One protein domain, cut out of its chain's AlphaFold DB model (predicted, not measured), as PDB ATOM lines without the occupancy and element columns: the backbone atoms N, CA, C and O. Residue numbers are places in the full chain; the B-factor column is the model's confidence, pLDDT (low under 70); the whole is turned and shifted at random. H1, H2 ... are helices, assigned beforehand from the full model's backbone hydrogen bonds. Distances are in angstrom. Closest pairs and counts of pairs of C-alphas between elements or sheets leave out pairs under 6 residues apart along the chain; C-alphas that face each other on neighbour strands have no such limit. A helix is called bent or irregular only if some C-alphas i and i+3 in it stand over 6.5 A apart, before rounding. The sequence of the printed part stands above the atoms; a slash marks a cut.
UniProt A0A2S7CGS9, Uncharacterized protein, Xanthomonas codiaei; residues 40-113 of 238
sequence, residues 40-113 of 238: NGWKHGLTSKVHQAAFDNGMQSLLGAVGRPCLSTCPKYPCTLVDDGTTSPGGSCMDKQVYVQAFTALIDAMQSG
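What this domain is: This is residues 40 to 113 of the 238 residues of an uncharacterized protein of Xanthomonas codiaei (UniProt A0A2S7CGS9). What does the model look like? One long helix, H5, sticks out with residues 98 to 113 as an arm from a body of four short helices and loops, in which H2 and H3 form a helical hairpin on one side, H4 sits among loops on the other, and H1 lies at the end far from the arm. How is it made up? The 74 printed residues include five named helices, H1 to H5 in chain order, and no named strand; the class is all helix. The whole is only just loose, close to compact, with a radius of gyration of the C-alphas of 14.0 A, and is elongated, spanning 47 by 30 by 17 A.

Where its parts are: Where is the longest helix? H5, residues 94 to 112, measures 26.0 A from C-alpha 94 at (19.063, -19.616, -37.550) to C-alpha 112 at (0.564, -8.232, -51.852). It is neither bent nor irregular, but only just: C-alphas 95 and 98 are 6.3 A apart. Where are the others? H4 is residues 80 to 83, 5.0 A; H3 is residues 60 to 66, 10.6 A; H2 is residues 49 to 56, 11.0 A. H1, residues 40 to 43, is 5.3 A long and begins at C-alpha 40, (31.521, -35.918, -32.693).

How they stand to each other: What is near H5? It touches no helix; H4 is close but not clearly touching, the closest C-alphas being those of Leu 81 and Met 94, 7.3 A apart. Which helices touch? H2 and H3 touch as a hairpin, opposite ways at a steep tilt of 44 degrees, their closest C-alphas those of Ala 54 and Ser 61, 4.1 A apart. H1 is apart from H2, H3, H4 and H5. What do the backbones show? Every O i to N i+4 pair is within hydrogen-bond range in H3, against 13 of 15 in H5 and 2 of 4 in H2; H1 and H4 are too short for such a pair.

The domain as a whole: How large is it? The two C-alphas farthest apart, those of Asn 40 and Gly 113, are 47.1 A apart; without the free stretch the body spans 31 by 25 by 16 A. Are there cuts or long links? The printed part has no cut, and the link from H3 to H4, 13 residues, is long. Where is confidence low? The mean pLDDT of the printed part is 70.3; 39 residues are under 70, among them 40 to 48 and 50 to 67.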
ATOM      1  N   ASN A  40      30.388 -36.460 -31.920       66.00
ATOM      2  CA  ASN A  40      31.521 -35.918 -32.693       66.00
ATOM      3  C   ASN A  40      31.138 -35.584 -34.138       66.00
ATOM      4  O   ASN A  40      31.728 -34.688 -34.738       66.00
ATOM      5  N   GLY A  41      30.122 -36.243 -34.696       64.00
ATOM      6  CA  GLY A  41      29.606 -35.869 -36.010       64.00
ATOM      7  C   GLY A  41      28.926 -34.489 -36.028       64.00
ATOM      8  O   GLY A  41      28.850 -33.875 -37.090       64.00
ATOM      9  N   TRP A  42      28.530 -33.941 -34.869       64.25
ATOM     10  CA  TRP A  42      28.008 -32.571 -34.747       64.25
ATOM     11  C   TRP A  42      29.103 -31.504 -34.768       64.25
ATOM     12  O   TRP A  42      28.837 -30.383 -35.189       64.25
ATOM     13  N   LYS A  43      30.342 -31.853 -34.399       64.25
ATOM     14  CA  LYS A  43      31.505 -30.957 -34.526       64.25
ATOM     15  C   LYS A  43      31.766 -30.573 -35.984       64.25
ATOM     16  O   LYS A  43      32.173 -29.456 -36.274       64.25
ATOM     17  N   HIS A  44      31.519 -31.511 -36.896       65.19
ATOM     18  CA  HIS A  44      31.786 -31.353 -38.325       65.19
ATOM     19  C   HIS A  44      30.509 -31.240 -39.172       65.19
ATOM     20  O   HIS A  44      30.596 -31.143 -40.391       65.19
ATOM     21  N   GLY A  45      29.322 -31.281 -38.558       61.88
ATOM     22  CA  GLY A  45      28.029 -31.153 -39.244       61.88
ATOM     23  C   GLY A  45      27.570 -32.374 -40.055       61.88
ATOM     24  O   GLY A  45      26.397 -32.438 -40.419       61.88
ATOM     25  N   LEU A  46      28.437 -33.368 -40.281       67.00
ATOM     26  CA  LEU A  46      28.178 -34.563 -41.100       67.00
ATOM     27  C   LEU A  46      26.990 -35.411 -40.615       67.00
ATOM     28  O   LEU A  46      26.319 -36.040 -41.426       67.00
ATOM     29  N   THR A  47      26.713 -35.428 -39.308       66.56
ATOM     30  CA  THR A  47      25.558 -36.140 -38.719       66.56
ATOM     31  C   THR A  47      24.498 -35.191 -38.165       66.56
ATOM     32  O   THR A  47      23.684 -35.583 -37.327       66.56
ATOM     33  N   SER A  48      24.520 -33.924 -38.581       68.88
ATOM     34  CA  SER A  48      23.491 -32.962 -38.185       68.88
ATOM     35  C   SER A  48      22.113 -33.408 -38.682       68.88
ATOM     36  O   SER A  48      21.990 -34.012 -39.752       68.88
ATOM     37  N   LYS A  49      21.063 -33.082 -37.920       70.06
ATOM     38  CA  LYS A  49      19.673 -33.351 -38.317       70.06
ATOM     39  C   LYS A  49      19.351 -32.691 -39.657       70.06
ATOM     40  O   LYS A  49      18.604 -33.254 -40.442       70.06
ATOM     41  N   VAL A  50      19.969 -31.542 -39.934       65.06
ATOM     42  CA  VAL A  50      19.849 -30.807 -41.202       65.06
ATOM     43  C   VAL A  50      20.404 -31.615 -42.371       65.06
ATOM     44  O   VAL A  50      19.717 -31.783 -43.373       65.06
ATOM     45  N   HIS A  51      21.611 -32.176 -42.235       64.19
ATOM     46  CA  HIS A  51      22.189 -33.026 -43.276       64.19
ATOM     47  C   HIS A  51      21.428 -34.340 -43.455       64.19
ATOM     48  O   HIS A  51      21.329 -34.817 -44.579       64.19
ATOM     49  N   GLN A  52      20.879 -34.916 -42.383       66.06
ATOM     50  CA  GLN A  52      20.057 -36.127 -42.476       66.06
ATOM     51  C   GLN A  52      18.709 -35.844 -43.154       66.06
ATOM     52  O   GLN A  52      18.353 -36.528 -44.107       66.06
ATOM     53  N   ALA A  53      18.015 -34.775 -42.754       62.53
ATOM     54  CA  ALA A  53      16.755 -34.346 -43.364       62.53
ATOM     55  C   ALA A  53      16.915 -33.926 -44.835       62.53
ATOM     56  O   ALA A  53      15.965 -34.015 -45.614       62.53
ATOM     57  N   ALA A  54      18.120 -33.502 -45.234       56.78
ATOM     58  CA  ALA A  54      18.423 -33.161 -46.615       56.78
ATOM     59  C   ALA A  54      18.419 -34.377 -47.572       56.78
ATOM     60  O   ALA A  54      18.284 -34.209 -48.784       56.78
ATOM     61  N   PHE A  55      18.531 -35.604 -47.062       52.97
ATOM     62  CA  PHE A  55      18.446 -36.798 -47.908       52.97
ATOM     63  C   PHE A  55      17.013 -37.303 -48.111       52.97
ATOM     64  O   PHE A  55      16.742 -37.905 -49.148       52.97
ATOM     65  N   ASP A  56      16.095 -37.001 -47.189       54.78
ATOM     66  CA  ASP A  56      14.754 -37.598 -47.195       54.78
ATOM     67  C   ASP A  56      13.685 -36.741 -47.914       54.78
ATOM     68  O   ASP A  56      12.711 -37.294 -48.418       54.78
ATOM     69  N   ASN A  57      13.859 -35.412 -48.034       54.12
ATOM     70  CA  ASN A  57      12.751 -34.487 -48.365       54.12
ATOM     71  C   ASN A  57      12.832 -33.712 -49.709       54.12
ATOM     72  O   ASN A  57      12.210 -32.658 -49.852       54.12
ATOM     73  N   GLY A  58      13.549 -34.199 -50.727       60.91
ATOM     74  CA  GLY A  58      13.492 -33.599 -52.079       60.91
ATOM     75  C   GLY A  58      13.862 -32.102 -52.123       60.91
ATOM     76  O   GLY A  58      14.751 -31.683 -51.407       60.91
ATOM     77  N   MET A  59      13.209 -31.262 -52.938       45.81
ATOM     78  CA  MET A  59      13.606 -29.854 -53.193       45.81
ATOM     79  C   MET A  59      13.784 -28.967 -51.933       45.81
ATOM     80  O   MET A  59      14.579 -28.029 -51.953       45.81
ATOM     81  N   GLN A  60      13.119 -29.269 -50.811       51.41
ATOM     82  CA  GLN A  60      13.342 -28.574 -49.529       51.41
ATOM     83  C   GLN A  60      14.738 -28.839 -48.937       51.41
ATOM     84  O   GLN A  60      15.258 -28.025 -48.169       51.41
ATOM     85  N   SER A  61      15.391 -29.929 -49.338       54.09
ATOM     86  CA  SER A  61      16.762 -30.239 -48.955       54.09
ATOM     87  C   SER A  61      17.811 -29.357 -49.609       54.09
ATOM     88  O   SER A  61      18.873 -29.178 -49.025       54.09
ATOM     89  N   LEU A  62      17.526 -28.759 -50.770       52.69
ATOM     90  CA  LEU A  62      18.435 -27.804 -51.409       52.69
ATOM     91  C   LEU A  62      18.576 -26.532 -50.569       52.69
ATOM     92  O   LEU A  62      19.684 -26.035 -50.397       52.69
ATOM     93  N   LEU A  63      17.485 -26.061 -49.960       51.91
ATOM     94  CA  LEU A  63      17.522 -24.934 -49.024       51.91
ATOM     95  C   LEU A  63      18.208 -25.318 -47.701       51.91
ATOM     96  O   LEU A  63      18.998 -24.539 -47.166       51.91
ATOM     97  N   GLY A  64      17.983 -26.546 -47.213       53.19
ATOM     98  CA  GLY A  64      18.682 -27.097 -46.044       53.19
ATOM     99  C   GLY A  64      20.186 -27.316 -46.263       53.19
ATOM    100  O   GLY A  64      20.976 -27.076 -45.355       53.19
ATOM    101  N   ALA A  65      20.602 -27.694 -47.476       53.62
ATOM    102  CA  ALA A  65      21.995 -27.944 -47.850       53.62
ATOM    103  C   ALA A  65      22.836 -26.661 -47.947       53.62
ATOM    104  O   ALA A  65      24.060 -26.711 -47.825       53.62
ATOM    105  N   VAL A  66      22.197 -25.502 -48.128       56.81
ATOM    106  CA  VAL A  66      22.881 -24.201 -48.112       56.81
ATOM    107  C   VAL A  66      23.120 -23.725 -46.670       56.81
ATOM    108  O   VAL A  66      23.990 -22.885 -46.426       56.81
ATOM    109  N   GLY A  67      22.395 -24.249 -45.680       62.38
ATOM    110  CA  GLY A  67      22.556 -23.900 -44.269       62.38
ATOM    111  C   GLY A  67      23.691 -24.670 -43.596       62.38
ATOM    112  O   GLY A  67      23.635 -25.889 -43.479       62.38
ATOM    113  N   ARG A  68      24.708 -23.966 -43.075       72.06
ATOM    114  CA  ARG A  68      25.656 -24.596 -42.143       72.06
ATOM    115  C   ARG A  68      24.865 -25.042 -40.902       72.06
ATOM    116  O   ARG A  68      24.151 -24.208 -40.337       72.06
ATOM    117  N   PRO A  69      24.956 -26.310 -40.467       79.19
ATOM    118  CA  PRO A  69      24.303 -26.731 -39.235       79.19
ATOM    119  C   PRO A  69      24.892 -25.962 -38.050       79.19
ATOM    120  O   PRO A  69      26.048 -25.539 -38.090       79.19
ATOM    121  N   CYS A  70      24.107 -25.778 -36.992       83.69
ATOM    122  CA  CYS A  70      24.606 -25.222 -35.742       83.69
ATOM    123  C   CYS A  70      25.739 -26.121 -35.223       83.69
ATOM    124  O   CYS A  70      25.524 -27.302 -34.934       83.69
ATOM    125  N   LEU A  71      26.955 -25.579 -35.153       82.00
ATOM    126  CA  LEU A  71      28.132 -26.295 -34.669       82.00
ATOM    127  C   LEU A  71      28.387 -25.911 -33.215       82.00
ATOM    128  O   LEU A  71      28.473 -24.727 -32.898       82.00
ATOM    129  N   SER A  72      28.633 -26.902 -32.359       78.62
ATOM    130  CA  SER A  72      29.134 -26.663 -30.996       78.62
ATOM    131  C   SER A  72      30.551 -26.077 -30.970       78.62
ATOM    132  O   SER A  72      31.030 -25.651 -29.928       78.62
ATOM    133  N   THR A  73      31.233 -26.057 -32.119       78.44
ATOM    134  CA  THR A  73      32.538 -25.415 -32.323       78.44
ATOM    135  C   THR A  73      32.451 -24.114 -33.113       78.44
ATOM    136  O   THR A  73      33.462 -23.642 -33.628       78.44
ATOM    137  N   CYS A  74      31.252 -23.549 -33.282       80.38
ATOM    138  CA  CYS A  74      31.110 -22.204 -33.826       80.38
ATOM    139  C   CYS A  74      31.860 -21.208 -32.916       80.38
ATOM    140  O   CYS A  74      31.735 -21.325 -31.698       80.38
ATOM    141  N   PRO A  75      32.582 -20.205 -33.456       84.62
ATOM    142  CA  PRO A  75      33.247 -19.185 -32.637       84.62
ATOM    143  C   PRO A  75      32.299 -18.430 -31.698       84.62
ATOM    144  O   PRO A  75      32.727 -17.912 -30.677       84.62
ATOM    145  N   LYS A  76      31.009 -18.372 -32.054       82.69
ATOM    146  CA  LYS A  76      29.953 -17.726 -31.273       82.69
ATOM    147  C   LYS A  76      29.199 -18.693 -30.348       82.69
ATOM    148  O   LYS A  76      28.153 -18.307 -29.859       82.69
ATOM    149  N   TYR A  77      29.628 -19.949 -30.181       82.44
ATOM    150  CA  TYR A  77      28.914 -20.924 -29.347       82.44
ATOM    151  C   TYR A  77      29.325 -20.821 -27.862       82.44
ATOM    152  O   TYR A  77      30.526 -20.821 -27.588       82.44
ATOM    153  N   PRO A  78      28.371 -20.857 -26.910       82.56
ATOM    154  CA  PRO A  78      26.922 -20.786 -27.116       82.56
ATOM    155  C   PRO A  78      26.508 -19.382 -27.584       82.56
ATOM    156  O   PRO A  78      27.020 -18.384 -27.084       82.56
ATOM    157  N   CYS A  79      25.630 -19.309 -28.588       85.12
ATOM    158  CA  CYS A  79      25.040 -18.040 -29.013       85.12
ATOM    159  C   CYS A  79      23.647 -17.909 -28.406       85.12
ATOM    160  O   CYS A  79      23.028 -18.919 -28.076       85.12
ATOM    161  N   THR A  80      23.129 -16.681 -28.364       84.81
ATOM    162  CA  THR A  80      21.783 -16.372 -27.856       84.81
ATOM    163  C   THR A  80      20.720 -17.312 -28.417       84.81
ATOM    164  O   THR A  80      19.928 -17.855 -27.671       84.81
ATOM    165  N   LEU A  81      20.788 -17.654 -29.705       84.88
ATOM    166  CA  LEU A  81      19.843 -18.579 -30.339       84.88
ATOM    167  C   LEU A  81      19.832 -19.990 -29.713       84.88
ATOM    168  O   LEU A  81      18.790 -20.649 -29.700       84.88
ATOM    169  N   VAL A  82      20.981 -20.483 -29.242       86.44
ATOM    170  CA  VAL A  82      21.074 -21.775 -28.541       86.44
ATOM    171  C   VAL A  82      20.553 -21.645 -27.113       86.44
ATOM    172  O   VAL A  82      19.825 -22.527 -26.662       86.44
ATOM    173  N   ASP A  83      20.894 -20.553 -26.430       87.50
ATOM    174  CA  ASP A  83      20.464 -20.296 -25.051       87.50
ATOM    175  C   ASP A  83      18.945 -20.072 -24.964       87.50
ATOM    176  O   ASP A  83      18.284 -20.614 -24.080       87.50
ATOM    177  N   ASP A  84      18.374 -19.390 -25.957       86.25
ATOM    178  CA  ASP A  84      16.937 -19.151 -26.129       86.25
ATOM    179  C   ASP A  84      16.175 -20.420 -26.566       86.25
ATOM    180  O   ASP A  84      14.958 -20.402 -26.753       86.25
ATOM    181  N   GLY A  85      16.880 -21.533 -26.802       86.75
ATOM    182  CA  GLY A  85      16.298 -22.800 -27.253       86.75
ATOM    183  C   GLY A  85      15.748 -22.779 -28.685       86.75
ATOM    184  O   GLY A  85      15.171 -23.772 -29.133       86.75
ATOM    185  N   THR A  86      15.941 -21.684 -29.429       83.25
ATOM    186  CA  THR A  86      15.490 -21.551 -30.829       83.25
ATOM    187  C   THR A  86      16.275 -22.449 -31.787       83.25
ATOM    188  O   THR A  86      15.755 -22.884 -32.815       83.25
ATOM    189  N   THR A  87      17.522 -22.784 -31.447       84.69
ATOM    190  CA  THR A  87      18.309 -23.807 -32.140       84.69
ATOM    191  C   THR A  87      19.091 -24.672 -31.155       84.69
ATOM    192  O   THR A  87      19.188 -24.387 -29.968       84.69
ATOM    193  N   SER A  88      19.642 -25.779 -31.642       85.69
ATOM    194  CA  SER A  88      20.475 -26.693 -30.856       85.69
ATOM    195  C   SER A  88      21.643 -27.200 -31.701       85.69
ATOM    196  O   SER A  88      21.536 -27.205 -32.932       85.69
ATOM    197  N   PRO A  89      22.755 -27.654 -31.089       84.12
ATOM    198  CA  PRO A  89      23.851 -28.277 -31.825       84.12
ATOM    199  C   PRO A  89      23.356 -29.390 -32.759       84.12
ATOM    200  O   PRO A  89      22.669 -30.320 -32.341       84.12
ATOM    201  N   GLY A  90      23.697 -29.286 -34.044       78.25
ATOM    202  CA  GLY A  90      23.222 -30.181 -35.101       78.25
ATOM    203  C   GLY A  90      21.848 -29.831 -35.699       78.25
ATOM    204  O   GLY A  90      21.422 -30.514 -36.631       78.25
ATOM    205  N   GLY A  91      21.165 -28.798 -35.203       78.38
ATOM    206  CA  GLY A  91      19.995 -28.170 -35.829       78.38
ATOM    207  C   GLY A  91      20.377 -27.143 -36.900       78.38
ATOM    208  O   GLY A  91      21.557 -26.946 -37.198       78.38
ATOM    209  N   SER A  92      19.387 -26.486 -37.506       78.62
ATOM    210  CA  SER A  92      19.625 -25.407 -38.474       78.62
ATOM    211  C   SER A  92      20.172 -24.175 -37.762       78.62
ATOM    212  O   SER A  92      19.599 -23.725 -36.769       78.62
ATOM    213  N   CYS A  93      21.287 -23.623 -38.247       81.00
ATOM    214  CA  CYS A  93      21.767 -22.339 -37.752       81.00
ATOM    215  C   CYS A  93      20.796 -21.240 -38.209       81.00
ATOM    216  O   CYS A  93      20.684 -20.971 -39.407       81.00
ATOM    217  N   MET A  94      20.096 -20.617 -37.258       73.56
ATOM    218  CA  MET A  94      19.063 -19.616 -37.550       73.56
ATOM    219  C   MET A  94      19.619 -18.218 -37.837       73.56
ATOM    220  O   MET A  94      18.857 -17.319 -38.169       73.56
ATOM    221  N   ASP A  95      20.942 -18.056 -37.877       69.75
ATOM    222  CA  ASP A  95      21.601 -16.850 -38.411       69.75
ATOM    223  C   ASP A  95      21.178 -16.577 -39.878       69.75
ATOM    224  O   ASP A  95      21.216 -15.453 -40.367       69.75
ATOM    225  N   LYS A  96      20.692 -17.611 -40.590       67.44
ATOM    226  CA  LYS A  96      20.091 -17.487 -41.928       67.44
ATOM    227  C   LYS A  96      18.586 -17.224 -41.946       67.44
ATOM    228  O   LYS A  96      18.083 -16.806 -42.986       67.44
ATOM    229  N   GLN A  97      17.861 -17.448 -40.846       63.69
ATOM    230  CA  GLN A  97      16.425 -17.154 -40.797       63.69
ATOM    231  C   GLN A  97      16.154 -15.665 -40.951       63.69
ATOM    232  O   GLN A  97      15.166 -15.326 -41.585       63.69
ATOM    233  N   VAL A  98      17.056 -14.798 -40.485       64.75
ATOM    234  CA  VAL A  98      16.966 -13.351 -40.722       64.75
ATOM    235  C   VAL A  98      16.926 -13.048 -42.223       64.75
ATOM    236  O   VAL A  98      16.069 -12.301 -42.679       64.75
ATOM    237  N   TYR A  99      17.782 -13.698 -43.019       65.56
ATOM    238  CA  TYR A  99      17.783 -13.531 -44.474       65.56
ATOM    239  C   TYR A  99      16.546 -14.140 -45.131       65.56
ATOM    240  O   TYR A  99      15.977 -13.529 -46.026       65.56
ATOM    241  N   VAL A 100      16.105 -15.327 -44.706       70.31
ATOM    242  CA  VAL A 100      14.900 -15.954 -45.275       70.31
ATOM    243  C   VAL A 100      13.651 -15.137 -44.940       70.31
ATOM    244  O   VAL A 100      12.841 -14.906 -45.824       70.31
ATOM    245  N   GLN A 101      13.518 -14.643 -43.707       68.50
ATOM    246  CA  GLN A 101      12.426 -13.758 -43.298       68.50
ATOM    247  C   GLN A 101      12.464 -12.434 -44.062       68.50
ATOM    248  O   GLN A 101      11.423 -11.985 -44.524       68.50
ATOM    249  N   ALA A 102      13.653 -11.860 -44.273       62.12
ATOM    250  CA  ALA A 102      13.833 -10.710 -45.150       62.12
ATOM    251  C   ALA A 102      13.365 -11.020 -46.584       62.12
ATOM    252  O   ALA A 102      12.507 -10.327 -47.112       62.12
ATOM    253  N   PHE A 103      13.850 -12.091 -47.214       64.88
ATOM    254  CA  PHE A 103      13.450 -12.432 -48.583       64.88
ATOM    255  C   PHE A 103      11.953 -12.736 -48.715       64.88
ATOM    256  O   PHE A 103      11.340 -12.282 -49.677       64.88
ATOM    257  N   THR A 104      11.352 -13.448 -47.759       70.31
ATOM    258  CA  THR A 104       9.908 -13.712 -47.755       70.31
ATOM    259  C   THR A 104       9.113 -12.421 -47.592       70.31
ATOM    260  O   THR A 104       8.192 -12.204 -48.366       70.31
ATOM    261  N   ALA A 105       9.507 -11.525 -46.680       71.19
ATOM    262  CA  ALA A 105       8.859 -10.221 -46.528       71.19
ATOM    263  C   ALA A 105       8.981  -9.360 -47.800       71.19
ATOM    264  O   ALA A 105       8.056  -8.637 -48.150       71.19
ATOM    265  N   LEU A 106      10.097  -9.463 -48.527       60.75
ATOM    266  CA  LEU A 106      10.307  -8.765 -49.798       60.75
ATOM    267  C   LEU A 106       9.402  -9.327 -50.910       60.75
ATOM    268  O   LEU A 106       8.786  -8.563 -51.650       60.75
ATOM    269  N   ILE A 107       9.284 -10.657 -51.004       72.44
ATOM    270  CA  ILE A 107       8.396 -11.333 -51.961       72.44
ATOM    271  C   ILE A 107       6.928 -11.031 -51.641       72.44
ATOM    272  O   ILE A 107       6.182 -10.658 -52.547       72.44
ATOM    273  N   ASP A 108       6.529 -11.126 -50.372       68.19
ATOM    274  CA  ASP A 108       5.169 -10.815 -49.929       68.19
ATOM    275  C   ASP A 108       4.839  -9.343 -50.177       68.19
ATOM    276  O   ASP A 108       3.761  -9.051 -50.689       68.19
ATOM    277  N   ALA A 109       5.763  -8.411 -49.929       68.50
ATOM    278  CA  ALA A 109       5.558  -6.998 -50.242       68.50
ATOM    279  C   ALA A 109       5.396  -6.742 -51.746       68.50
ATOM    280  O   ALA A 109       4.532  -5.965 -52.148       68.50
ATOM    281  N   MET A 110       6.172  -7.425 -52.594       65.88
ATOM    282  CA  MET A 110       6.028  -7.319 -54.050       65.88
ATOM    283  C   MET A 110       4.715  -7.921 -54.566       65.88
ATOM    284  O   MET A 110       4.155  -7.410 -55.533       65.88
ATOM    285  N   GLN A 111       4.234  -9.007 -53.958       76.81
ATOM    286  CA  GLN A 111       3.032  -9.717 -54.410       76.81
ATOM    287  C   GLN A 111       1.735  -9.132 -53.843       76.81
ATOM    288  O   GLN A 111       0.726  -9.091 -54.543       76.81
ATOM    289  N   SER A 112       1.752  -8.690 -52.585       84.00
ATOM    290  CA  SER A 112       0.564  -8.232 -51.852       84.00
ATOM    291  C   SER A 112       0.499  -6.715 -51.662       84.00
ATOM    292  O   SER A 112      -0.557  -6.193 -51.309       84.00
ATOM    293  N   GLY A 113       1.610  -5.998 -51.864       74.62
ATOM    294  CA  GLY A 113       1.734  -4.583 -51.506       74.62
ATOM    295  C   GLY A 113       1.817  -4.323 -49.995       74.62
ATOM    296  O   GLY A 113       1.890  -3.165 -49.585       74.62
TER     297      GLY A 113